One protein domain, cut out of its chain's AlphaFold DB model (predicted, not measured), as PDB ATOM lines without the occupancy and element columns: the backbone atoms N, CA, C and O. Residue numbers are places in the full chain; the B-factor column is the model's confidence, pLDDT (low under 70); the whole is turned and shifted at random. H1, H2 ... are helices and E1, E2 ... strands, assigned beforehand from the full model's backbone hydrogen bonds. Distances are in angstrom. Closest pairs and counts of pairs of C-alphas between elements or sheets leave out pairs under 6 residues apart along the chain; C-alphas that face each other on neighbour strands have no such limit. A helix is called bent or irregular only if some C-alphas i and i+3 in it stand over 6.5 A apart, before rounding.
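What this domain is: This is residues 236 to 382 and 420 to 437 of the 694 residues of the protein "BQ2448_5305 protein" of Microbotryum intermedium (UniProt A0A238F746). The body is a strongly twisted, branched sheet built on three long, bent strands side by side, E5, E8 and E9, with short E1 and E4 along one side of E5, and E11 then E10 beyond E9. The hairpin of E6 and E7 with its link 294 to 310 makes one end of the elongated domain, the helical hairpin of H2 and H3 the other, and H1 packs on the sheet. The printed part has 165 residues, with three named helices and twelve named strands in the order H1, E1 to E8, H2, H3, E9 to E12. The sheet is mixed parallel and antiparallel, the class is mixed, helices and strands, and under half of the residues are in named elements. The whole is loose, with a radius of gyration of the C-alphas of 19.0 A and spans of 65 by 36 by 35 A.

How they stand to each other: H1, residues 236 to 241, is on the seven-strand sheet; its closest C-alphas to E1, residues 247 to 249, are Leu 241 and Ser 247, 5.2 A apart. E1 runs on at 95 degrees into E2, residues 252 to 254, which forms an antiparallel hairpin with E3, residues 260 to 262; N 253 and O 261 are 2.8 A apart. E4, residues 266 to 269, and E5, residues 277 to 287, form a hairpin, with N 267 and O 279 at 2.8 A. E1 is also antiparallel to E5, with N 248 and O 286 at 2.8 A. E6, residues 291 to 293, and E7, residues 311 to 313, form another hairpin, with N 312 and O 292 at 2.8 A. E8, residues 317 to 325, lies on the other side of E5 from E1 and E4, antiparallel, with N 280 and O 321 at 2.8 A. H2, residues 326 to 332, only grazes the sheet; H3, residues 339 to 345, is not on it. The two helices touch at Lys 326 and Ile 343, their closest C-alphas, 6.2 A apart, at a shallow tilt of 16 degrees, opposite ways. E9, residues 350 to 361, is antiparallel to E8, with N 318 and O 360 at 2.8 A. E10, residues 375 to 377, and E9 are both parallel to E11, residues 426 to 428, with N 427 and O 375 at 2.7 A and N 351 and O 426 at 2.8 A. E12, residues 433 to 436, pairs with no named strand; its closest C-alphas to E9 are Pro 435 and Thr 354, 6.0 A apart. In H1, H2 and H3 every O i to N i+4 pair is within hydrogen-bond range.

Where its parts are: H1 begins at C-alpha 236 (57.775, -105.642, 102.860). E5 measures 25.0 A and bends by 81 degrees at residue 280; E8 measures 23.6 A and bends by 51 degrees at residue 321. E9 measures 25.8 A from C-alpha 350 (38.973, -108.465, 74.315) and bends by 89 degrees at residue 355. E12 ends at C-alpha 436 (53.585, -118.015, 83.222).

The domain as a whole: The C-alphas of Asn 298 and Ser 337, the two farthest apart, are 67.7 A apart. Residues 383 to 419 are not printed, and C-alphas 382 and 420 are 18.9 A apart across the cut. The links E6 to E7 and E9 to E10 are long. The mean pLDDT of the printed part is 81.7; 34 residues are under 70, among them residues 377 to 382 and 420 to 437.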
ATOM      1  N   LYS A 236      57.989-105.319 101.440       94.12
ATOM      2  CA  LYS A 236      57.775-105.642 102.860       94.12
ATOM      3  C   LYS A 236      56.292-105.821 103.174       94.12
ATOM      4  O   LYS A 236      55.931-106.816 103.787       94.12
ATOM      5  N   VAL A 237      55.457-104.888 102.718       94.12
ATOM      6  CA  VAL A 237      54.001-104.945 102.895       94.12
ATOM      7  C   VAL A 237      53.431-106.162 102.172       94.12
ATOM      8  O   VAL A 237      52.672-106.905 102.779       94.12
ATOM      9  N   ILE A 238      53.866-106.441 100.938       94.50
ATOM     10  CA  ILE A 238      53.437-107.635 100.185       94.50
ATOM     11  C   ILE A 238      53.745-108.920 100.966       94.50
ATOM     12  O   ILE A 238      52.877-109.776 101.134       94.50
ATOM     13  N   LYS A 239      54.958-109.041 101.516       95.06
ATOM     14  CA  LYS A 239      55.342-110.203 102.328       95.06
ATOM     15  C   LYS A 239      54.477-110.354 103.583       95.06
ATOM     16  O   LYS A 239      54.197-111.476 103.992       95.06
ATOM     17  N   GLU A 240      54.065-109.251 104.202       96.19
ATOM     18  CA  GLU A 240      53.172-109.276 105.365       96.19
ATOM     19  C   GLU A 240      51.714-109.560 104.994       96.19
ATOM     20  O   GLU A 240      51.017-110.222 105.761       96.19
ATOM     21  N   LEU A 241      51.261-109.119 103.818       95.25
ATOM     22  CA  LEU A 241      49.936-109.435 103.279       95.25
ATOM     23  C   LEU A 241      49.801-110.916 102.919       95.25
ATOM     24  O   LEU A 241      48.750-111.506 103.159       95.25
ATOM     25  N   ASN A 242      50.867-111.538 102.419       94.31
ATOM     26  CA  ASN A 242      50.894-112.975 102.133       94.31
ATOM     27  C   ASN A 242      51.032-113.846 103.401       94.31
ATOM     28  O   ASN A 242      50.867-115.059 103.334       94.31
ATOM     29  N   ASP A 243      51.323-113.253 104.563       95.94
ATOM     30  CA  ASP A 243      51.434-113.958 105.843       95.94
ATOM     31  C   ASP A 243      50.106-113.877 106.619       95.94
ATOM     32  O   ASP A 243      49.749-112.832 107.171       95.94
ATOM     33  N   ASP A 244      49.373-114.991 106.708       93.81
ATOM     34  CA  ASP A 244      48.085-115.087 107.422       93.81
ATOM     35  C   ASP A 244      48.203-114.764 108.925       93.81
ATOM     36  O   ASP A 244      47.218-114.428 109.599       93.81
ATOM     37  N   SER A 245      49.409-114.849 109.498       95.56
ATOM     38  CA  SER A 245      49.636-114.466 110.892       95.56
ATOM     39  C   SER A 245      49.623-112.946 111.072       95.56
ATOM     40  O   SER A 245      49.127-112.470 112.100       95.56
ATOM     41  N   LYS A 246      50.047-112.186 110.056       95.94
ATOM     42  CA  LYS A 246      50.156-110.716 110.071       95.94
ATOM     43  C   LYS A 246      49.019-110.003 109.356       95.94
ATOM     44  O   LYS A 246      48.745-108.847 109.669       95.94
ATOM     45  N   SER A 247      48.340-110.682 108.447       96.38
ATOM     46  CA  SER A 247      47.225-110.145 107.677       96.38
ATOM     47  C   SER A 247      45.904-110.818 108.040       96.38
ATOM     48  O   SER A 247      45.856-111.840 108.729       96.38
ATOM     49  N   GLN A 248      44.809-110.192 107.632       95.06
ATOM     50  CA  GLN A 248      43.466-110.732 107.723       95.06
ATOM     51  C   GLN A 248      42.774-110.576 106.371       95.06
ATOM     52  O   GLN A 248      42.791-109.495 105.784       95.06
ATOM     53  N   GLU A 249      42.155-111.658 105.910       95.00
ATOM     54  CA  GLU A 249      41.386-111.696 104.672       95.00
ATOM     55  C   GLU A 249      39.928-111.275 104.892       95.00
ATOM     56  O   GLU A 249      39.320-111.558 105.936       95.00
ATOM     57  N   PHE A 250      39.366-110.603 103.889       93.12
ATOM     58  CA  PHE A 250      37.987-110.143 103.863       93.12
ATOM     59  C   PHE A 250      37.292-110.607 102.575       93.12
ATOM     60  O   PHE A 250      37.876-110.552 101.501       93.12
ATOM     61  N   PRO A 251      36.009-111.006 102.638       92.56
ATOM     62  CA  PRO A 251      35.270-111.441 101.449       92.56
ATOM     63  C   PRO A 251      34.868-110.276 100.533       92.56
ATOM     64  O   PRO A 251      34.385-110.484  99.420       92.56
ATOM     65  N   SER A 252      34.952-109.047 101.040       92.38
ATOM     66  CA  SER A 252      34.462-107.862 100.351       92.38
ATOM     67  C   SER A 252      35.003-106.581 100.958       92.38
ATOM     68  O   SER A 252      35.129-106.501 102.184       92.38
ATOM     69  N   LEU A 253      35.168-105.568 100.119       90.44
ATOM     70  CA  LEU A 253      35.542-104.214 100.486       90.44
ATOM     71  C   LEU A 253      34.354-103.271 100.268       90.44
ATOM     72  O   LEU A 253      33.732-103.295  99.209       90.44
ATOM     73  N   LEU A 254      34.022-102.459 101.271       87.31
ATOM     74  CA  LEU A 254      33.048-101.378 101.122       87.31
ATOM     75  C   LEU A 254      33.801-100.098 100.764       87.31
ATOM     76  O   LEU A 254      34.647 -99.647 101.534       87.31
ATOM     77  N   LEU A 255      33.499 -99.547  99.599       83.50
ATOM     78  CA  LEU A 255      34.105 -98.333  99.073       83.50
ATOM     79  C   LEU A 255      33.460 -97.081  99.678       83.50
ATOM     80  O   LEU A 255      32.348 -97.133 100.209       83.50
ATOM     81  N   SER A 256      34.136 -95.936  99.555       79.69
ATOM     82  CA  SER A 256      33.617 -94.631  99.993       79.69
ATOM     83  C   SER A 256      32.323 -94.228  99.282       79.69
ATOM     84  O   SER A 256      31.479 -93.577  99.890       79.69
ATOM     85  N   SER A 257      32.130 -94.677  98.041       80.50
ATOM     86  CA  SER A 257      30.889 -94.520  97.272       80.50
ATOM     87  C   SER A 257      29.697 -95.299  97.844       80.50
ATOM     88  O   SER A 257      28.561 -95.112  97.414       80.50
ATOM     89  N   GLY A 258      29.934 -96.208  98.797       84.31
ATOM     90  CA  GLY A 258      28.944 -97.159  99.302       84.31
ATOM     91  C   GLY A 258      28.838 -98.441  98.470       84.31
ATOM     92  O   GLY A 258      28.147 -99.379  98.881       84.31
ATOM     93  N   ASN A 259      29.551 -98.529  97.342       84.12
ATOM     94  CA  ASN A 259      29.623 -99.749  96.547       84.12
ATOM     95  C   ASN A 259      30.456-100.820  97.255       84.12
ATOM     96  O   ASN A 259      31.427-100.541  97.955       84.12
ATOM     97  N   LYS A 260      30.066-102.080  97.068       90.31
ATOM     98  CA  LYS A 260      30.725-103.228  97.686       90.31
ATOM     99  C   LYS A 260      31.448-104.041  96.619       90.31
ATOM    100  O   LYS A 260      30.779-104.708  95.836       90.31
ATOM    101  N   LEU A 261      32.776-104.024  96.646       90.81
ATOM    102  CA  LEU A 261      33.617-104.894  95.825       90.81
ATOM    103  C   LEU A 261      33.773-106.255  96.497       90.81
ATOM    104  O   LEU A 261      33.933-106.339  97.720       90.81
ATOM    105  N   LYS A 262      33.735-107.324  95.715       94.06
ATOM    106  CA  LYS A 262      33.920-108.700  96.176       94.06
ATOM    107  C   LYS A 262      35.054-109.373  95.418       94.06
ATOM    108  O   LYS A 262      35.458-108.947  94.342       94.06
ATOM    109  N   VAL A 263      35.539-110.469  95.989       94.81
ATOM    110  CA  VAL A 263      36.412-111.396  95.266       94.81
ATOM    111  C   VAL A 263      35.696-111.887  94.004       94.81
ATOM    112  O   VAL A 263      34.540-112.304  94.067       94.81
ATOM    113  N   GLY A 264      36.391-111.821  92.872       93.25
ATOM    114  CA  GLY A 264      35.891-112.136  91.537       93.25
ATOM    115  C   GLY A 264      35.418-110.923  90.735       93.25
ATOM    116  O   GLY A 264      35.293-111.047  89.516       93.25
ATOM    117  N   ASP A 265      35.194-109.770  91.372       92.31
ATOM    118  CA  ASP A 265      34.740-108.574  90.662       92.31
ATOM    119  C   ASP A 265      35.893-107.951  89.848       92.31
ATOM    120  O   ASP A 265      37.038-107.911  90.319       92.31
ATOM    121  N   PRO A 266      35.618-107.464  88.624       92.81
ATOM    122  CA  PRO A 266      36.579-106.685  87.860       92.81
ATOM    123  C   PRO A 266      36.692-105.266  88.425       92.81
ATOM    124  O   PRO A 266      35.704-104.664  88.846       92.81
ATOM    125  N   ILE A 267      37.901-104.719  88.396       93.31
ATOM    126  CA  ILE A 267      38.209-103.357  88.815       93.31
ATOM    127  C   ILE A 267      39.070-102.646  87.782       93.31
ATOM    128  O   ILE A 267      39.872-103.257  87.073       93.31
ATOM    129  N   GLU A 268      38.917-101.329  87.750       92.31
ATOM    130  CA  GLU A 268      39.797-100.412  87.035       92.31
ATOM    131  C   GLU A 268      40.752 -99.747  88.025       92.31
ATOM    132  O   GLU A 268      40.318 -99.199  89.048       92.31
ATOM    133  N   LEU A 269      42.044 -99.800  87.710       90.25
ATOM    134  CA  LEU A 269      43.112 -99.116  88.431       90.25
ATOM    135  C   LEU A 269      43.391 -97.745  87.806       90.25
ATOM    136  O   LEU A 269      43.226 -97.554  86.597       90.25
ATOM    137  N   THR A 270      43.853 -96.792  88.617       83.75
ATOM    138  CA  THR A 270      44.346 -95.502  88.116       83.75
ATOM    139  C   THR A 270      45.607 -95.699  87.274       83.75
ATOM    140  O   THR A 270      46.719 -95.820  87.786       83.75
ATOM    141  N   SER A 271      45.426 -95.715  85.956       77.62
ATOM    142  CA  SER A 271      46.513 -95.629  84.984       77.62
ATOM    143  C   SER A 271      46.627 -94.196  84.469       77.62
ATOM    144  O   SER A 271      45.615 -93.540  84.230       77.62
ATOM    145  N   GLY A 272      47.856 -93.712  84.288       69.31
ATOM    146  CA  GLY A 272      48.135 -92.462  83.569       69.31
ATOM    147  C   GLY A 272      48.129 -92.646  82.052       69.31
ATOM    148  O   GLY A 272      48.454 -91.724  81.308       69.31
ATOM    149  N   GLU A 273      47.797 -93.846  81.576       74.12
ATOM    150  CA  GLU A 273      47.659 -94.143  80.159       74.12
ATOM    151  C   GLU A 273      46.238 -93.857  79.658       74.12
ATOM    152  O   GLU A 273      45.268 -93.795  80.411       74.12
ATOM    153  N   LYS A 274      46.110 -93.716  78.332       77.06
ATOM    154  CA  LYS A 274      44.818 -93.513  77.658       77.06
ATOM    155  C   LYS A 274      43.865 -94.700  77.845       77.06
ATOM    156  O   LYS A 274      42.653 -94.524  77.757       77.06
ATOM    157  N   GLU A 275      44.407 -95.901  78.048       79.06
ATOM    158  CA  GLU A 275      43.622 -97.109  78.287       79.06
ATOM    159  C   GLU A 275      43.682 -97.508  79.767       79.06
ATOM    160  O   GLU A 275      44.767 -97.558  80.350       79.06
ATOM    161  N   PRO A 276      42.529 -97.818  80.378       82.81
ATOM    162  CA  PRO A 276      42.484 -98.206  81.772       82.81
ATOM    163  C   PRO A 276      43.104 -99.581  81.998       82.81
ATOM    164  O   PRO A 276      42.885-100.529  81.233       82.81
ATOM    165  N   TRP A 277      43.833 -99.692  83.101       90.00
ATOM    166  CA  TRP A 277      44.360-100.951  83.602       90.00
ATOM    167  C   TRP A 277      43.251-101.713  84.319       90.00
ATOM    168  O   TRP A 277      42.672-101.216  85.285       90.00
ATOM    169  N   LEU A 278      42.943-102.912  83.824       92.56
ATOM    170  CA  LEU A 278      41.878-103.751  84.358       92.56
ATOM    171  C   LEU A 278      42.456-104.968  85.077       92.56
ATOM    172  O   LEU A 278      43.386-105.619  84.595       92.56
ATOM    173  N   GLY A 279      41.853-105.299  86.211       94.38
ATOM    174  CA  GLY A 279      42.187-106.479  86.993       94.38
ATOM    175  C   GLY A 279      40.945-107.132  87.574       94.38
ATOM    176  O   GLY A 279      39.907-106.494  87.717       94.38
ATOM    177  N   LYS A 280      41.040-108.407  87.925       94.56
ATOM    178  CA  LYS A 280      39.993-109.153  88.626       94.56
ATOM    179  C   LYS A 280      40.442-109.422  90.050       94.56
ATOM    180  O   LYS A 280      41.532-109.950  90.247       94.56
ATOM    181  N   ILE A 281      39.618-109.084  91.038       95.62
ATOM    182  CA  ILE A 281      39.977-109.272  92.447       95.62
ATOM    183  C   ILE A 281      40.083-110.765  92.758       95.62
ATOM    184  O   ILE A 281      39.121-111.514  92.600       95.62
ATOM    185  N   VAL A 282      41.236-111.184  93.266       96.25
ATOM    186  CA  VAL A 282      41.495-112.555  93.725       96.25
ATOM    187  C   VAL A 282      41.365-112.631  95.235       96.25
ATOM    188  O   VAL A 282      40.759-113.560  95.758       96.25
ATOM    189  N   GLN A 283      41.917-111.644  95.941       96.81
ATOM    190  CA  GLN A 283      41.895-111.592  97.399       96.81
ATOM    191  C   GLN A 283      41.802-110.152  97.887       96.81
ATOM    192  O   GLN A 283      42.263-109.220  97.230       96.81
ATOM    193  N   ILE A 284      41.230-109.975  99.075       96.50
ATOM    194  CA  ILE A 284      41.177-108.686  99.762       96.50
ATOM    195  C   ILE A 284      41.758-108.904 101.150       96.50
ATOM    196  O   ILE A 284      41.228-109.699 101.931       96.50
ATOM    197  N   ARG A 285      42.854-108.214 101.464       96.62
ATOM    198  CA  ARG A 285      43.562-108.369 102.735       96.62
ATOM    199  C   ARG A 285      43.911-107.026 103.351       96.62
ATOM    200  O   ARG A 285      44.135-106.027 102.674       96.62
ATOM    201  N   THR A 286      44.022-107.044 104.668       95.88
ATOM    202  CA  THR A 286      44.480-105.910 105.464       95.88
ATOM    203  C   THR A 286      45.480-106.399 106.500       95.88
ATOM    204  O   THR A 286      45.327-107.486 107.060       95.88
ATOM    205  N   LEU A 287      46.496-105.592 106.796       95.69
ATOM    206  CA  LEU A 287      47.432-105.880 107.879       95.69
ATOM    207  C   LEU A 287      46.726-105.784 109.237       95.69
ATOM    208  O   LEU A 287      46.044-104.801 109.526       95.69
ATOM    209  N   LYS A 288      46.927-106.764 110.121       94.31
ATOM    210  CA  LYS A 288      46.329-106.764 111.469       94.31
ATOM    211  C   LYS A 288      46.762-105.560 112.303       94.31
ATOM    212  O   LYS A 288      45.990-105.093 113.131       94.31
ATOM    213  N   SER A 289      47.966-105.041 112.062       92.62
ATOM    214  CA  SER A 289      48.470-103.803 112.670       92.62
ATOM    215  C   SER A 289      47.672-102.559 112.261       92.62
ATOM    216  O   SER A 289      47.617-101.601 113.026       92.62
ATOM    217  N   ALA A 290      47.036-102.581 111.088       90.06
ATOM    218  CA  ALA A 290      46.232-101.487 110.553       90.06
ATOM    219  C   ALA A 290      44.734-101.613 110.893       90.06
ATOM    220  O   ALA A 290      43.941-100.760 110.487       90.06
ATOM    221  N   LEU A 291      44.320-102.672 111.601       91.12
ATOM    222  CA  LEU A 291      42.934-102.862 112.027       91.12
ATOM    223  C   LEU A 291      42.686-102.145 113.353       91.12
ATOM    224  O   LEU A 291      43.268-102.469 114.386       91.12
ATOM    225  N   THR A 292      41.753-101.201 113.329       90.75
ATOM    226  CA  THR A 292      41.260-100.500 114.514       90.75
ATOM    227  C   THR A 292      39.814-100.888 114.795       90.75
ATOM    228  O   THR A 292      39.025-101.092 113.873       90.75
ATOM    229  N   ASN A 293      39.439-100.980 116.071       89.81
ATOM    230  CA  ASN A 293      38.038-101.161 116.446       89.81
ATOM    231  C   ASN A 293      37.231 -99.915 116.057       89.81
ATOM    232  O   ASN A 293      37.621 -98.800 116.395       89.81
ATOM    233  N   VAL A 294      36.085-100.113 115.410       88.06
ATOM    234  CA  VAL A 294      35.091 -99.054 115.212       88.06
ATOM    235  C   VAL A 294      34.507 -98.723 116.574       88.06
ATOM    236  O   VAL A 294      33.987 -99.614 117.244       88.06
ATOM    237  N   LEU A 295      34.604 -97.471 117.006       90.19
ATOM    238  CA  LEU A 295      34.060 -97.020 118.284       90.19
ATOM    239  C   LEU A 295      32.691 -96.364 118.066       90.19
ATOM    240  O   LEU A 295      32.477 -95.684 117.065       90.19
ATOM    241  N   ASN A 296      31.759 -96.582 118.990       90.94
ATOM    242  CA  ASN A 296      30.499 -95.846 119.043       90.94
ATOM    243  C   ASN A 296      30.706 -94.441 119.644       90.94
ATOM    244  O   ASN A 296      31.792 -94.115 120.121       90.94
ATOM    245  N   GLU A 297      29.649 -93.627 119.678       92.69
ATOM    246  CA  GLU A 297      29.672 -92.270 120.261       92.69
ATOM    247  C   GLU A 297      30.138 -92.243 121.728       92.69
ATOM    248  O   GLU A 297      30.694 -91.256 122.198       92.69
ATOM    249  N   ASN A 298      29.968 -93.358 122.441       93.69
ATOM    250  CA  ASN A 298      30.377 -93.526 123.833       93.69
ATOM    251  C   ASN A 298      31.831 -94.023 123.980       93.69
ATOM    252  O   ASN A 298      32.260 -94.320 125.094       93.69
ATOM    253  N   GLY A 299      32.579 -94.170 122.880       92.31
ATOM    254  CA  GLY A 299      33.964 -94.653 122.868       92.31
ATOM    255  C   GLY A 299      34.128 -96.168 123.047       92.31
ATOM    256  O   GLY A 299      35.253 -96.644 123.195       92.31
ATOM    257  N   TYR A 300      33.043 -96.947 123.030       90.56
ATOM    258  CA  TYR A 300      33.092 -98.409 123.125       90.56
ATOM    259  C   TYR A 300      33.136 -99.060 121.738       90.56
ATOM    260  O   TYR A 300      32.461 -98.577 120.828       90.56
ATOM    261  N   PRO A 301      33.849-100.190 121.563       89.25
ATOM    262  CA  PRO A 301      33.840-100.936 120.311       89.25
ATOM    263  C   PRO A 301      32.421-101.320 119.891       89.25
ATOM    264  O   PRO A 301      31.705-102.008 120.623       89.25
ATOM    265  N   LEU A 302      32.024-100.891 118.697       89.88
ATOM    266  CA  LEU A 302      30.786-101.299 118.062       89.88
ATOM    267  C   LEU A 302      30.845-102.809 117.842       89.88
ATOM    268  O   LEU A 302      31.791-103.313 117.243       89.88
ATOM    269  N   GLN A 303      29.861-103.549 118.339       89.31
ATOM    270  CA  GLN A 303      29.801-104.992 118.130       89.31
ATOM    271  C   GLN A 303      29.002-105.301 116.865       89.31
ATOM    272  O   GLN A 303      27.936-104.736 116.629       89.31
ATOM    273  N   ASN A 304      29.510-106.217 116.046       84.38
ATOM    274  CA  ASN A 304      28.757-106.773 114.934       84.38
ATOM    275  C   ASN A 304      27.637-107.700 115.442       84.38
ATOM    276  O   ASN A 304      27.550-108.019 116.627       84.38
ATOM    277  N   SER A 305      26.802-108.203 114.529       83.19
ATOM    278  CA  SER A 305      25.706-109.133 114.853       83.19
ATOM    279  C   SER A 305      26.150-110.423 115.558       83.19
ATOM    280  O   SER A 305      25.320-111.127 116.125       83.19
ATOM    281  N   ARG A 306      27.452-110.739 115.545       85.69
ATOM    282  CA  ARG A 306      28.057-111.886 116.236       85.69
ATOM    283  C   ARG A 306      28.706-111.505 117.575       85.69
ATOM    284  O   ARG A 306      29.424-112.325 118.140       85.69
ATOM    285  N   GLY A 307      28.518-110.276 118.058       87.62
ATOM    286  CA  GLY A 307      29.108-109.777 119.304       87.62
ATOM    287  C   GLY A 307      30.616-109.500 119.234       87.62
ATOM    288  O   GLY A 307      31.226-109.167 120.248       87.62
ATOM    289  N   LYS A 308      31.246-109.638 118.061       87.69
ATOM    290  CA  LYS A 308      32.668-109.316 117.868       87.69
ATOM    291  C   LYS A 308      32.820-107.827 117.556       87.69
ATOM    292  O   LYS A 308      31.936-107.280 116.899       87.69
ATOM    293  N   PRO A 309      33.919-107.175 117.967       84.81
ATOM    294  CA  PRO A 309      34.154-105.790 117.591       84.81
ATOM    295  C   PRO A 309      34.178-105.661 116.063       84.81
ATOM    296  O   PRO A 309      34.797-106.468 115.365       84.81
ATOM    297  N   ALA A 310      33.454-104.677 115.546       84.94
ATOM    298  CA  ALA A 310      33.562-104.243 114.171       84.94
ATOM    299  C   ALA A 310      34.954-103.633 113.989       84.94
ATOM    300  O   ALA A 310      35.372-102.774 114.764       84.94
ATOM    301  N   LEU A 311      35.678-104.123 112.989       85.31
ATOM    302  CA  LEU A 311      37.014-103.655 112.656       85.31
ATOM    303  C   LEU A 311      36.919-102.767 111.422       85.31
ATOM    304  O   LEU A 311      36.204-103.091 110.476       85.31
ATOM    305  N   GLN A 312      37.654-101.667 111.447       85.94
ATOM    306  CA  GLN A 312      37.865-100.786 110.313       85.94
ATOM    307  C   GLN A 312      39.362-100.649 110.100       85.94
ATOM    308  O   GLN A 312      40.135-100.588 111.059       85.94
ATOM    309  N   SER A 313      39.765-100.580 108.839       87.12
ATOM    310  CA  SER A 313      41.117-100.195 108.481       87.12
ATOM    311  C   SER A 313      41.107 -98.952 107.624       87.12
ATOM    312  O   SER A 313      40.175 -98.725 106.853       87.12
ATOM    313  N   LYS A 314      42.164 -98.158 107.774       85.00
ATOM    314  CA  LYS A 314      42.455 -97.044 106.871       85.00
ATOM    315  C   LYS A 314      43.035 -97.535 105.546       85.00
ATOM    316  O   LYS A 314      42.838 -96.883 104.529       85.00
ATOM    317  N   GLU A 315      43.708 -98.683 105.563       89.12
ATOM    318  CA  GLU A 315      44.409 -99.235 104.410       89.12
ATOM    319  C   GLU A 315      43.983-100.682 104.193       89.12
ATOM    320  O   GLU A 315      44.265-101.572 104.993       89.12
ATOM    321  N   SER A 316      43.292-100.912 103.085       93.12
ATOM    322  CA  SER A 316      42.994-102.254 102.595       93.12
ATOM    323  C   SER A 316      43.745-102.464 101.296       93.12
ATOM    324  O   SER A 316      43.921-101.521 100.521       93.12
ATOM    325  N   TYR A 317      44.158-103.698 101.052       95.81
ATOM    326  CA  TYR A 317      44.854-104.083  99.840       95.81
ATOM    327  C   TYR A 317      44.053-105.141  99.095       95.81
ATOM    328  O   TYR A 317      43.412-106.009  99.695       95.81
ATOM    329  N   VAL A 318      44.096-105.057  97.776       96.12
ATOM    330  CA  VAL A 318      43.481-106.014  96.867       96.12
ATOM    331  C   VAL A 318      44.582-106.701  96.079       96.12
ATOM    332  O   VAL A 318      45.480-106.042  95.557       96.12
ATOM    333  N   GLN A 319      44.526-108.025  96.018       97.00
ATOM    334  CA  GLN A 319      45.300-108.797  95.061       97.00
ATOM    335  C   GLN A 319      44.446-108.976  93.817       97.00
ATOM    336  O   GLN A 319      43.291-109.401  93.927       97.00
ATOM    337  N   ILE A 320      44.999-108.671  92.652       95.75
ATOM    338  CA  ILE A 320      44.302-108.804  91.376       95.75
ATOM    339  C   ILE A 320      45.015-109.768  90.447       95.75
ATOM    340  O   ILE A 320      46.231-109.863  90.488       95.75
ATOM    341  N   HIS A 321      44.250-110.417  89.578       95.44
ATOM    342  CA  HIS A 321      44.743-110.997  88.337       95.44
ATOM    343  C   HIS A 321      44.585-109.990  87.209       95.44
ATOM    344  O   HIS A 321      43.512-109.403  87.042       95.44
ATOM    345  N   TRP A 322      45.633-109.804  86.422       93.88
ATOM    346  CA  TRP A 322      45.620-108.846  85.327       93.88
ATOM    347  C   TRP A 322      44.772-109.305  84.142       93.88
ATOM    348  O   TRP A 322      44.846-110.461  83.711       93.88
ATOM    349  N   LEU A 323      44.006-108.357  83.595       92.94
ATOM    350  CA  LEU A 323      43.210-108.507  82.382       92.94
ATOM    351  C   LEU A 323      43.910-107.772  81.232       92.94
ATOM    352  O   LEU A 323      43.684-106.582  80.999       92.94
ATOM    353  N   TYR A 324      44.783-108.482  80.521       90.50
ATOM    354  CA  TYR A 324      45.649-107.893  79.502       90.50
ATOM    355  C   TYR A 324      44.883-107.533  78.234       90.50
ATOM    356  O   TYR A 324      44.035-108.290  77.762       90.50
ATOM    357  N   THR A 325      45.218-106.383  77.653       90.12
ATOM    358  CA  THR A 325      44.725-105.995  76.329       90.12
ATOM    359  C   THR A 325      45.543-106.680  75.238       90.12
ATOM    360  O   THR A 325      46.698-107.050  75.455       90.12
ATOM    361  N   LYS A 326      44.981-106.770  74.027       88.44
ATOM    362  CA  LYS A 326      45.728-107.184  72.833       88.44
ATOM    363  C   LYS A 326      47.055-106.427  72.696       88.44
ATOM    364  O   LYS A 326      48.101-107.051  72.565       88.44
ATOM    365  N   LYS A 327      47.027-105.096  72.825       88.38
ATOM    366  CA  LYS A 327      48.220-104.237  72.716       88.38
ATOM    367  C   LYS A 327      49.262-104.531  73.793       88.38
ATOM    368  O   LYS A 327      50.451-104.484  73.500       88.38
ATOM    369  N   MET A 328      48.835-104.815  75.026       87.38
ATOM    370  CA  MET A 328      49.764-105.173  76.105       87.38
ATOM    371  C   MET A 328      50.455-106.506  75.792       87.38
ATOM    372  O   MET A 328      51.673-106.607  75.888       87.38
ATOM    373  N   LEU A 329      49.703-107.501  75.307       86.19
ATOM    374  CA  LEU A 329      50.274-108.789  74.902       86.19
ATOM    375  C   LEU A 329      51.226-108.656  73.705       86.19
ATOM    376  O   LEU A 329      52.293-109.261  73.701       86.19
ATOM    377  N   GLU A 330      50.893-107.843  72.701       85.94
ATOM    378  CA  GLU A 330      51.781-107.584  71.555       85.94
ATOM    379  C   GLU A 330      53.126-106.969  71.971       85.94
ATOM    380  O   GLU A 330      54.144-107.201  71.314       85.94
ATOM    381  N   GLN A 331      53.136-106.180  73.051       83.56
ATOM    382  CA  GLN A 331      54.339-105.534  73.574       83.56
ATOM    383  C   GLN A 331      55.192-106.466  74.438       83.56
ATOM    384  O   GLN A 331      56.423-106.384  74.363       83.56
ATOM    385  N   ASP A 332      54.558-107.330  75.233       75.75
ATOM    386  CA  ASP A 332      55.251-108.176  76.210       75.75
ATOM    387  C   ASP A 332      55.762-109.494  75.614       75.75
ATOM    388  O   ASP A 332      56.763-110.046  76.078       75.75
ATOM    389  N   VAL A 333      55.132-109.997  74.548       75.00
ATOM    390  CA  VAL A 333      55.509-111.285  73.954       75.00
ATOM    391  C   VAL A 333      56.782-111.167  73.119       75.00
ATOM    392  O   VAL A 333      56.793-110.655  71.999       75.00
ATOM    393  N   GLN A 334      57.873-111.708  73.666       68.94
ATOM    394  CA  GLN A 334      59.173-111.761  72.993       68.94
ATOM    395  C   GLN A 334      59.195-112.757  71.819       68.94
ATOM    396  O   GLN A 334      59.869-112.501  70.819       68.94
ATOM    397  N   ASP A 335      58.443-113.862  71.905       67.19
ATOM    398  CA  ASP A 335      58.429-114.920  70.886       67.19
ATOM    399  C   ASP A 335      57.231-114.786  69.928       67.19
ATOM    400  O   ASP A 335      56.126-115.293  70.146       67.19
ATOM    401  N   LYS A 336      57.465-114.043  68.844       62.97
ATOM    402  CA  LYS A 336      56.432-113.573  67.907       62.97
ATOM    403  C   LYS A 336      55.930-114.625  66.909       62.97
ATOM    404  O   LYS A 336      55.072-114.335  66.084       62.97
ATOM    405  N   SER A 337      56.483-115.835  66.880       66.19
ATOM    406  CA  SER A 337      56.214-116.737  65.744       66.19
ATOM    407  C   SER A 337      54.911-117.538  65.882       66.19
ATOM    408  O   SER A 337      54.176-117.700  64.906       66.19
ATOM    409  N   ARG A 338      54.591-118.025  67.089       66.12
ATOM    410  CA  ARG A 338      53.407-118.873  67.337       66.12
ATOM    411  C   ARG A 338      52.275-118.135  68.037       66.12
ATOM    412  O   ARG A 338      51.127-118.253  67.627       66.12
ATOM    413  N   ILE A 339      52.607-117.339  69.047       70.94
ATOM    414  CA  ILE A 339      51.618-116.659  69.887       70.94
ATOM    415  C   ILE A 339      50.974-115.482  69.141       70.94
ATOM    416  O   ILE A 339      49.796-115.190  69.335       70.94
ATOM    417  N   THR A 340      51.704-114.844  68.225       75.06
ATOM    418  CA  THR A 340      51.196-113.694  67.467       75.06
ATOM    419  C   THR A 340      49.976-114.034  66.619       75.06
ATOM    420  O   THR A 340      49.114-113.182  66.466       75.06
ATOM    421  N   LYS A 341      49.818-115.278  66.138       77.88
ATOM    422  CA  LYS A 341      48.574-115.684  65.457       77.88
ATOM    423  C   LYS A 341      47.368-115.608  66.397       77.88
ATOM    424  O   LYS A 341      46.347-115.037  66.023       77.88
ATOM    425  N   THR A 342      47.504-116.125  67.617       75.06
ATOM    426  CA  THR A 342      46.445-116.083  68.633       75.06
ATOM    427  C   THR A 342      46.181-114.652  69.095       75.06
ATOM    428  O   THR A 342      45.027-114.239  69.131       75.06
ATOM    429  N   ILE A 343      47.223-113.853  69.349       81.81
ATOM    430  CA  ILE A 343      47.072-112.437  69.727       81.81
ATOM    431  C   ILE A 343      46.383-111.633  68.621       81.81
ATOM    432  O   ILE A 343      45.468-110.862  68.899       81.81
ATOM    433  N   ASN A 344      46.757-111.845  67.356       82.69
ATOM    434  CA  ASN A 344      46.155-111.137  66.226       82.69
ATOM    435  C   ASN A 344      44.662-111.448  66.074       82.69
ATOM    436  O   ASN A 344      43.925-110.587  65.591       82.69
ATOM    437  N   SER A 345      44.227-112.640  66.500       82.06
ATOM    438  CA  SER A 345      42.818-113.040  66.491       82.06
ATOM    439  C   SER A 345      41.975-112.398  67.598       82.06
ATOM    440  O   SER A 345      40.752-112.427  67.495       82.06
ATOM    441  N   LEU A 346      42.606-111.795  68.615       82.94
ATOM    442  CA  LEU A 346      41.893-111.104  69.688       82.94
ATOM    443  C   LEU A 346      41.238-109.822  69.174       82.94
ATOM    444  O   LEU A 346      41.830-109.073  68.379       82.94
ATOM    445  N   GLY A 347      40.033-109.551  69.671       84.94
ATOM    446  CA  GLY A 347      39.362-108.271  69.468       84.94
ATOM    447  C   GLY A 347      40.039-107.128  70.235       84.94
ATOM    448  O   GLY A 347      40.695-107.342  71.251       84.94
ATOM    449  N   ASP A 348      39.836-105.886  69.794       81.31
ATOM    450  CA  ASP A 348      40.472-104.709  70.416       81.31
ATOM    451  C   ASP A 348      40.021-104.461  71.871       81.31
ATOM    452  O   ASP A 348      40.765-103.915  72.688       81.31
ATOM    453  N   TYR A 349      38.804-104.900  72.205       81.06
ATOM    454  CA  TYR A 349      38.201-104.815  73.543       81.06
ATOM    455  C   TYR A 349      38.207-106.152  74.286       81.06
ATOM    456  O   TYR A 349      37.716-106.240  75.413       81.06
ATOM    457  N   GLU A 350      38.767-107.187  73.662       85.56
ATOM    458  CA  GLU A 350      38.973-108.465  74.315       85.56
ATOM    459  C   GLU A 350      40.097-108.326  75.338       85.56
ATOM    460  O   GLU A 350      41.129-107.677  75.112       85.56
ATOM    461  N   ARG A 351      39.862-108.910  76.505       87.88
ATOM    462  CA  ARG A 351      40.811-108.964  77.603       87.88
ATOM    463  C   ARG A 351      41.141-110.415  77.913       87.88
ATOM    464  O   ARG A 351      40.270-111.285  77.941       87.88
ATOM    465  N   VAL A 352      42.413-110.657  78.177       88.56
ATOM    466  CA  VAL A 352      42.954-111.972  78.518       88.56
ATOM    467  C   VAL A 352      43.158-112.008  80.024       88.56
ATOM    468  O   VAL A 352      43.988-111.264  80.547       88.56
ATOM    469  N   GLU A 353      42.389-112.842  80.731       89.56
ATOM    470  CA  GLU A 353      42.655-113.110  82.149       89.56
ATOM    471  C   GLU A 353      43.946-113.921  82.268       89.56
ATOM    472  O   GLU A 353      44.105-114.964  81.634       89.56
ATOM    473  N   THR A 354      44.879-113.428  83.076       87.00
ATOM    474  CA  THR A 354      46.176-114.070  83.303       87.00
ATOM    475  C   THR A 354      46.320-114.466  84.769       87.00
ATOM    476  O   THR A 354      45.662-113.899  85.638       87.00
ATOM    477  N   THR A 355      47.199-115.419  85.078       88.25
ATOM    478  CA  THR A 355      47.552-115.755  86.471       88.25
ATOM    479  C   THR A 355      48.548-114.769  87.077       88.25
ATOM    480  O   THR A 355      49.004-114.968  88.200       88.25
ATOM    481  N   HIS A 356      48.931-113.732  86.330       88.25
ATOM    482  CA  HIS A 356      49.810-112.695  86.832       88.25
ATOM    483  C   HIS A 356      49.073-111.922  87.929       88.25
ATOM    484  O   HIS A 356      48.053-111.277  87.664       88.25
ATOM    485  N   ALA A 357      49.576-112.052  89.158       91.62
ATOM    486  CA  ALA A 357      48.932-111.552  90.355       91.62
ATOM    487  C   ALA A 357      49.745-110.436  91.011       91.62
ATOM    488  O   ALA A 357      50.886-110.665  91.399       91.62
ATOM    489  N   ASP A 358      49.120-109.281  91.230       94.75
ATOM    490  CA  ASP A 358      49.750-108.130  91.883       94.75
ATOM    491  C   ASP A 358      48.889-107.572  93.013       94.75
ATOM    492  O   ASP A 358      47.665-107.720  93.034       94.75
ATOM    493  N   TRP A 359      49.548-106.910  93.965       95.38
ATOM    494  CA  TRP A 359      48.901-106.235  95.086       95.38
ATOM    495  C   TRP A 359      48.748-104.739  94.817       95.38
ATOM    496  O   TRP A 359      49.684-104.087  94.368       95.38
ATOM    497  N   TYR A 360      47.599-104.181  95.195       95.00
ATOM    498  CA  TYR A 360      47.309-102.749  95.115       95.00
ATOM    499  C   TYR A 360      46.600-102.249  96.368       95.00
ATOM    500  O   TYR A 360      45.819-102.966  96.989       95.00
ATOM    501  N   SER A 361      46.862-100.995  96.744       92.88
ATOM    502  CA  SER A 361      46.076-100.305  97.772       92.88
ATOM    503  C   SER A 361      44.675 -99.988  97.245       92.88
ATOM    504  O   SER A 361      44.521 -99.615  96.082       92.88
ATOM    505  N   GLN A 362      43.664-100.037  98.117       90.44
ATOM    506  CA  GLN A 362      42.296 -99.608  97.803       90.44
ATOM    507  C   GLN A 362      42.226 -98.182  97.236       90.44
ATOM    508  O   GLN A 362      41.338 -97.881  96.448       90.44
ATOM    509  N   SER A 363      43.170 -97.312  97.613       87.75
ATOM    510  CA  SER A 363      43.243 -95.929  97.130       87.75
ATOM    511  C   SER A 363      43.617 -95.812  95.651       87.75
ATOM    512  O   SER A 363      43.424 -94.755  95.065       87.75
ATOM    513  N   LYS A 364      44.151 -96.878  95.043       89.44
ATOM    514  CA  LYS A 364      44.543 -96.921  93.624       89.44
ATOM    515  C   LYS A 364      43.447 -97.482  92.714       89.44
ATOM    516  O   LYS A 364      43.643 -97.625  91.510       89.44
ATOM    517  N   ILE A 365      42.297 -97.834  93.282       88.00
ATOM    518  CA  ILE A 365      41.144 -98.301  92.520       88.00
ATOM    519  C   ILE A 365      40.425 -97.059  91.990       88.00
ATOM    520  O   ILE A 365      39.952 -96.242  92.767       88.00
ATOM    521  N   LYS A 366      40.340 -96.896  90.669       84.56
ATOM    522  CA  LYS A 366      39.617 -95.776  90.042       84.56
ATOM    523  C   LYS A 366      38.110 -96.023  90.020       84.56
ATOM    524  O   LYS A 366      37.320 -95.109  90.221       84.56
ATOM    525  N   SER A 367      37.726 -97.289  89.866       66.31
ATOM    526  CA  SER A 367      36.340 -97.791  89.916       66.31
ATOM    527  C   SER A 367      35.664 -97.697  91.297       66.31
ATOM    528  O   SER A 367      34.759 -98.464  91.617       66.31
ATOM    529  N   ILE A 368      36.101 -96.762  92.144       66.69
ATOM    530  CA  ILE A 368      35.455 -96.496  93.427       66.69
ATOM    531  C   ILE A 368      34.013 -96.031  93.188       66.69
ATOM    532  O   ILE A 368      33.099 -96.506  93.862       66.69
ATOM    533  N   ASP A 369      33.796 -95.175  92.191       66.31
ATOM    534  CA  ASP A 369      32.487 -94.566  91.940       66.31
ATOM    535  C   ASP A 369      31.668 -95.298  90.864       66.31
ATOM    536  O   ASP A 369      30.440 -95.343  90.949       66.31
ATOM    537  N   GLU A 370      32.327 -95.968  89.913       70.94
ATOM    538  CA  GLU A 370      31.676 -96.659  88.795       70.94
ATOM    539  C   GLU A 370      32.002 -98.154  88.779       70.94
ATOM    540  O   GLU A 370      33.161 -98.567  88.793       70.94
ATOM    541  N   VAL A 371      30.958 -98.988  88.733       68.69
ATOM    542  CA  VAL A 371      31.112-100.443  88.642       68.69
ATOM    543  C   VAL A 371      31.573-100.804  87.236       68.69
ATOM    544  O   VAL A 371      30.815-100.666  86.275       68.69
ATOM    545  N   VAL A 372      32.789-101.330  87.125       80.38
ATOM    546  CA  VAL A 372      33.296-101.879  85.866       80.38
ATOM    547  C   VAL A 372      32.529-103.158  85.554       80.38
ATOM    548  O   VAL A 372      32.432-104.065  86.380       80.38
ATOM    549  N   VAL A 373      31.969-103.241  84.351       78.00
ATOM    550  CA  VAL A 373      31.303-104.449  83.862       78.00
ATOM    551  C   VAL A 373      32.179-105.069  82.791       78.00
ATOM    552  O   VAL A 373      32.459-104.449  81.769       78.00
ATOM    553  N   VAL A 374      32.596-106.308  83.035       80.00
ATOM    554  CA  VAL A 374      33.352-107.111  82.079       80.00
ATOM    555  C   VAL A 374      32.542-108.361  81.777       80.00
ATOM    556  O   VAL A 374      32.216-109.129  82.685       80.00
ATOM    557  N   TYR A 375      32.181-108.555  80.511       77.62
ATOM    558  CA  TYR A 375      31.423-109.734  80.099       77.62
ATOM    559  C   TYR A 375      32.352-110.933  79.975       77.62
ATOM    560  O   TYR A 375      33.406-110.829  79.360       77.62
ATOM    561  N   ARG A 376      31.979-112.084  80.531       72.56
ATOM    562  CA  ARG A 376      32.739-113.316  80.324       72.56
ATOM    563  C   ARG A 376      32.257-113.998  79.048       72.56
ATOM    564  O   ARG A 376      31.065-114.263  78.913       72.56
ATOM    565  N   PHE A 377      33.181-114.278  78.140       64.50
ATOM    566  CA  PHE A 377      32.939-115.132  76.989       64.50
ATOM    567  C   PHE A 377      33.097-116.583  77.445       64.50
ATOM    568  O   PHE A 377      34.189-117.005  77.828       64.50
ATOM    569  N   ASP A 378      31.992-117.321  77.476       54.94
ATOM    570  CA  ASP A 378      32.027-118.751  77.753       54.94
ATOM    571  C   ASP A 378      32.249-119.472  76.418       54.94
ATOM    572  O   ASP A 378      31.307-119.699  75.661       54.94
ATOM    573  N   ASP A 379      33.510-119.797  76.101       47.41
ATOM    574  CA  ASP A 379      33.890-120.574  74.902       47.41
ATOM    575  C   ASP A 379      33.219-121.970  74.868       47.41
ATOM    576  O   ASP A 379      33.318-122.699  73.882       47.41
ATOM    577  N   CYS A 380      32.516-122.359  75.936       43.62
ATOM    578  CA  CYS A 380      31.810-123.626  76.068       43.62
ATOM    579  C   CYS A 380      30.522-123.733  75.222       43.62
ATOM    580  O   CYS A 380      29.819-124.739  75.350       43.62
ATOM    581  N   PHE A 381      30.179-122.748  74.377       42.59
ATOM    582  CA  PHE A 381      28.902-122.733  73.652       42.59
ATOM    583  C   PHE A 381      28.995-122.426  72.141       42.59
ATOM    584  O   PHE A 381      29.223-121.282  71.751       42.59
ATOM    585  N   PRO A 382      28.659-123.399  71.273       47.69
ATOM    586  CA  PRO A 382      28.880-124.832  71.420       47.69
ATOM    587  C   PRO A 382      30.185-125.258  70.734       47.69
ATOM    588  O   PRO A 382      30.475-124.885  69.595       47.69
ATOM    589  N   GLY A 420      27.851-105.863  73.539       36.31
ATOM    590  CA  GLY A 420      28.341-105.985  72.158       36.31
ATOM    591  C   GLY A 420      28.628-104.651  71.454       36.31
ATOM    592  O   GLY A 420      29.049-104.664  70.299       36.31
ATOM    593  N   SER A 421      28.439-103.507  72.122       41.50
ATOM    594  CA  SER A 421      28.943-102.222  71.629       41.50
ATOM    595  C   SER A 421      30.468-102.255  71.506       41.50
ATOM    596  O   SER A 421      31.158-102.908  72.292       41.50
ATOM    597  N   ASN A 422      31.014-101.484  70.562       46.97
ATOM    598  CA  ASN A 422      32.460-101.341  70.348       46.97
ATOM    599  C   ASN A 422      33.186-100.670  71.535       46.97
ATOM    600  O   ASN A 422      34.251-100.111  71.331       46.97
ATOM    601  N   LYS A 423      32.605-100.589  72.736       48.75
ATOM    602  CA  LYS A 423      33.189 -99.878  73.881       48.75
ATOM    603  C   LYS A 423      33.244-100.713  75.156       48.75
ATOM    604  O   LYS A 423      34.003-100.351  76.051       48.75
ATOM    605  N   THR A 424      32.482-101.806  75.270       47.62
ATOM    606  CA  THR A 424      32.452-102.591  76.514       47.62
ATOM    607  C   THR A 424      33.423-103.776  76.461       47.62
ATOM    608  O   THR A 424      33.311-104.606  75.559       47.62
ATOM    609  N   PRO A 425      34.367-103.894  77.414       54.47
ATOM    610  CA  PRO A 425      35.336-104.983  77.421       54.47
ATOM    611  C   PRO A 425      34.688-106.333  77.758       54.47
ATOM    612  O   PRO A 425      33.749-106.423  78.558       54.47
ATOM    613  N   TYR A 426      35.238-107.402  77.188       64.50
ATOM    614  CA  TYR A 426      34.883-108.783  77.519       64.50
ATOM    615  C   TYR A 426      36.139-109.625  77.760       64.50
ATOM    616  O   TYR A 426      37.203-109.328  77.227       64.50
ATOM    617  N   VAL A 427      36.026-110.654  78.598       63.00
ATOM    618  CA  VAL A 427      37.115-111.544  79.009       63.00
ATOM    619  C   VAL A 427      36.904-112.927  78.441       63.00
ATOM    620  O   VAL A 427      35.859-113.544  78.664       63.00
ATOM    621  N   ARG A 428      37.938-113.438  77.783       56.94
ATOM    622  CA  ARG A 428      38.033-114.837  77.391       56.94
ATOM    623  C   ARG A 428      38.815-115.601  78.456       56.94
ATOM    624  O   ARG A 428      39.836-115.110  78.931       56.94
ATOM    625  N   THR A 429      38.313-116.761  78.884       50.12
ATOM    626  CA  THR A 429      38.930-117.537  79.984       50.12
ATOM    627  C   THR A 429      39.647-118.811  79.541       50.12
ATOM    628  O   THR A 429      40.314-119.430  80.366       50.12
ATOM    629  N   HIS A 430      39.540-119.206  78.270       52.56
ATOM    630  CA  HIS A 430      40.224-120.378  77.728       52.56
ATOM    631  C   HIS A 430      41.210-119.954  76.633       52.56
ATOM    632  O   HIS A 430      40.817-119.387  75.617       52.56
ATOM    633  N   PHE A 431      42.497-120.230  76.855       53.47
ATOM    634  CA  PHE A 431      43.571-120.005  75.888       53.47
ATOM    635  C   PHE A 431      44.369-121.287  75.672       53.47
ATOM    636  O   PHE A 431      44.530-122.096  76.587       53.47
ATOM    637  N   ASP A 432      44.961-121.409  74.485       43.09
ATOM    638  CA  ASP A 432      45.891-122.491  74.130       43.09
ATOM    639  C   ASP A 432      47.255-122.382  74.853       43.09
ATOM    640  O   ASP A 432      48.156-123.203  74.665       43.09
ATOM    641  N   PHE A 433      47.445-121.352  75.677       53.03
ATOM    642  CA  PHE A 433      48.662-121.103  76.441       53.03
ATOM    643  C   PHE A 433      48.316-120.545  77.820       53.03
ATOM    644  O   PHE A 433      47.349-119.796  77.959       53.03
ATOM    645  N   VAL A 434      49.119-120.880  78.834       52.03
ATOM    646  CA  VAL A 434      49.062-120.185  80.124       52.03
ATOM    647  C   VAL A 434      50.191-119.164  80.185       52.03
ATOM    648  O   VAL A 434      51.360-119.519  79.987       52.03
ATOM    649  N   PRO A 435      49.867-117.886  80.442       50.34
ATOM    650  CA  PRO A 435      50.870-116.898  80.787       50.34
ATOM    651  C   PRO A 435      51.525-117.329  82.094       50.34
ATOM    652  O   PRO A 435      50.878-117.360  83.136       50.34
ATOM    653  N   VAL A 436      52.797-117.704  82.034       50.69
ATOM    654  CA  VAL A 436      53.585-118.015  83.222       50.69
ATOM    655  C   VAL A 436      54.431-116.794  83.517       50.69
ATOM    656  O   VAL A 436      55.251-116.369  82.714       50.69
ATOM    657  N   VAL A 437      54.243-116.197  84.681       52.25
ATOM    658  CA  VAL A 437      55.255-115.273  85.177       52.25
ATOM    659  C   VAL A 437      56.392-116.172  85.637       52.25
ATOM    660  O   VAL A 437      56.200-116.985  86.539       52.25
TER     661      VAL A 437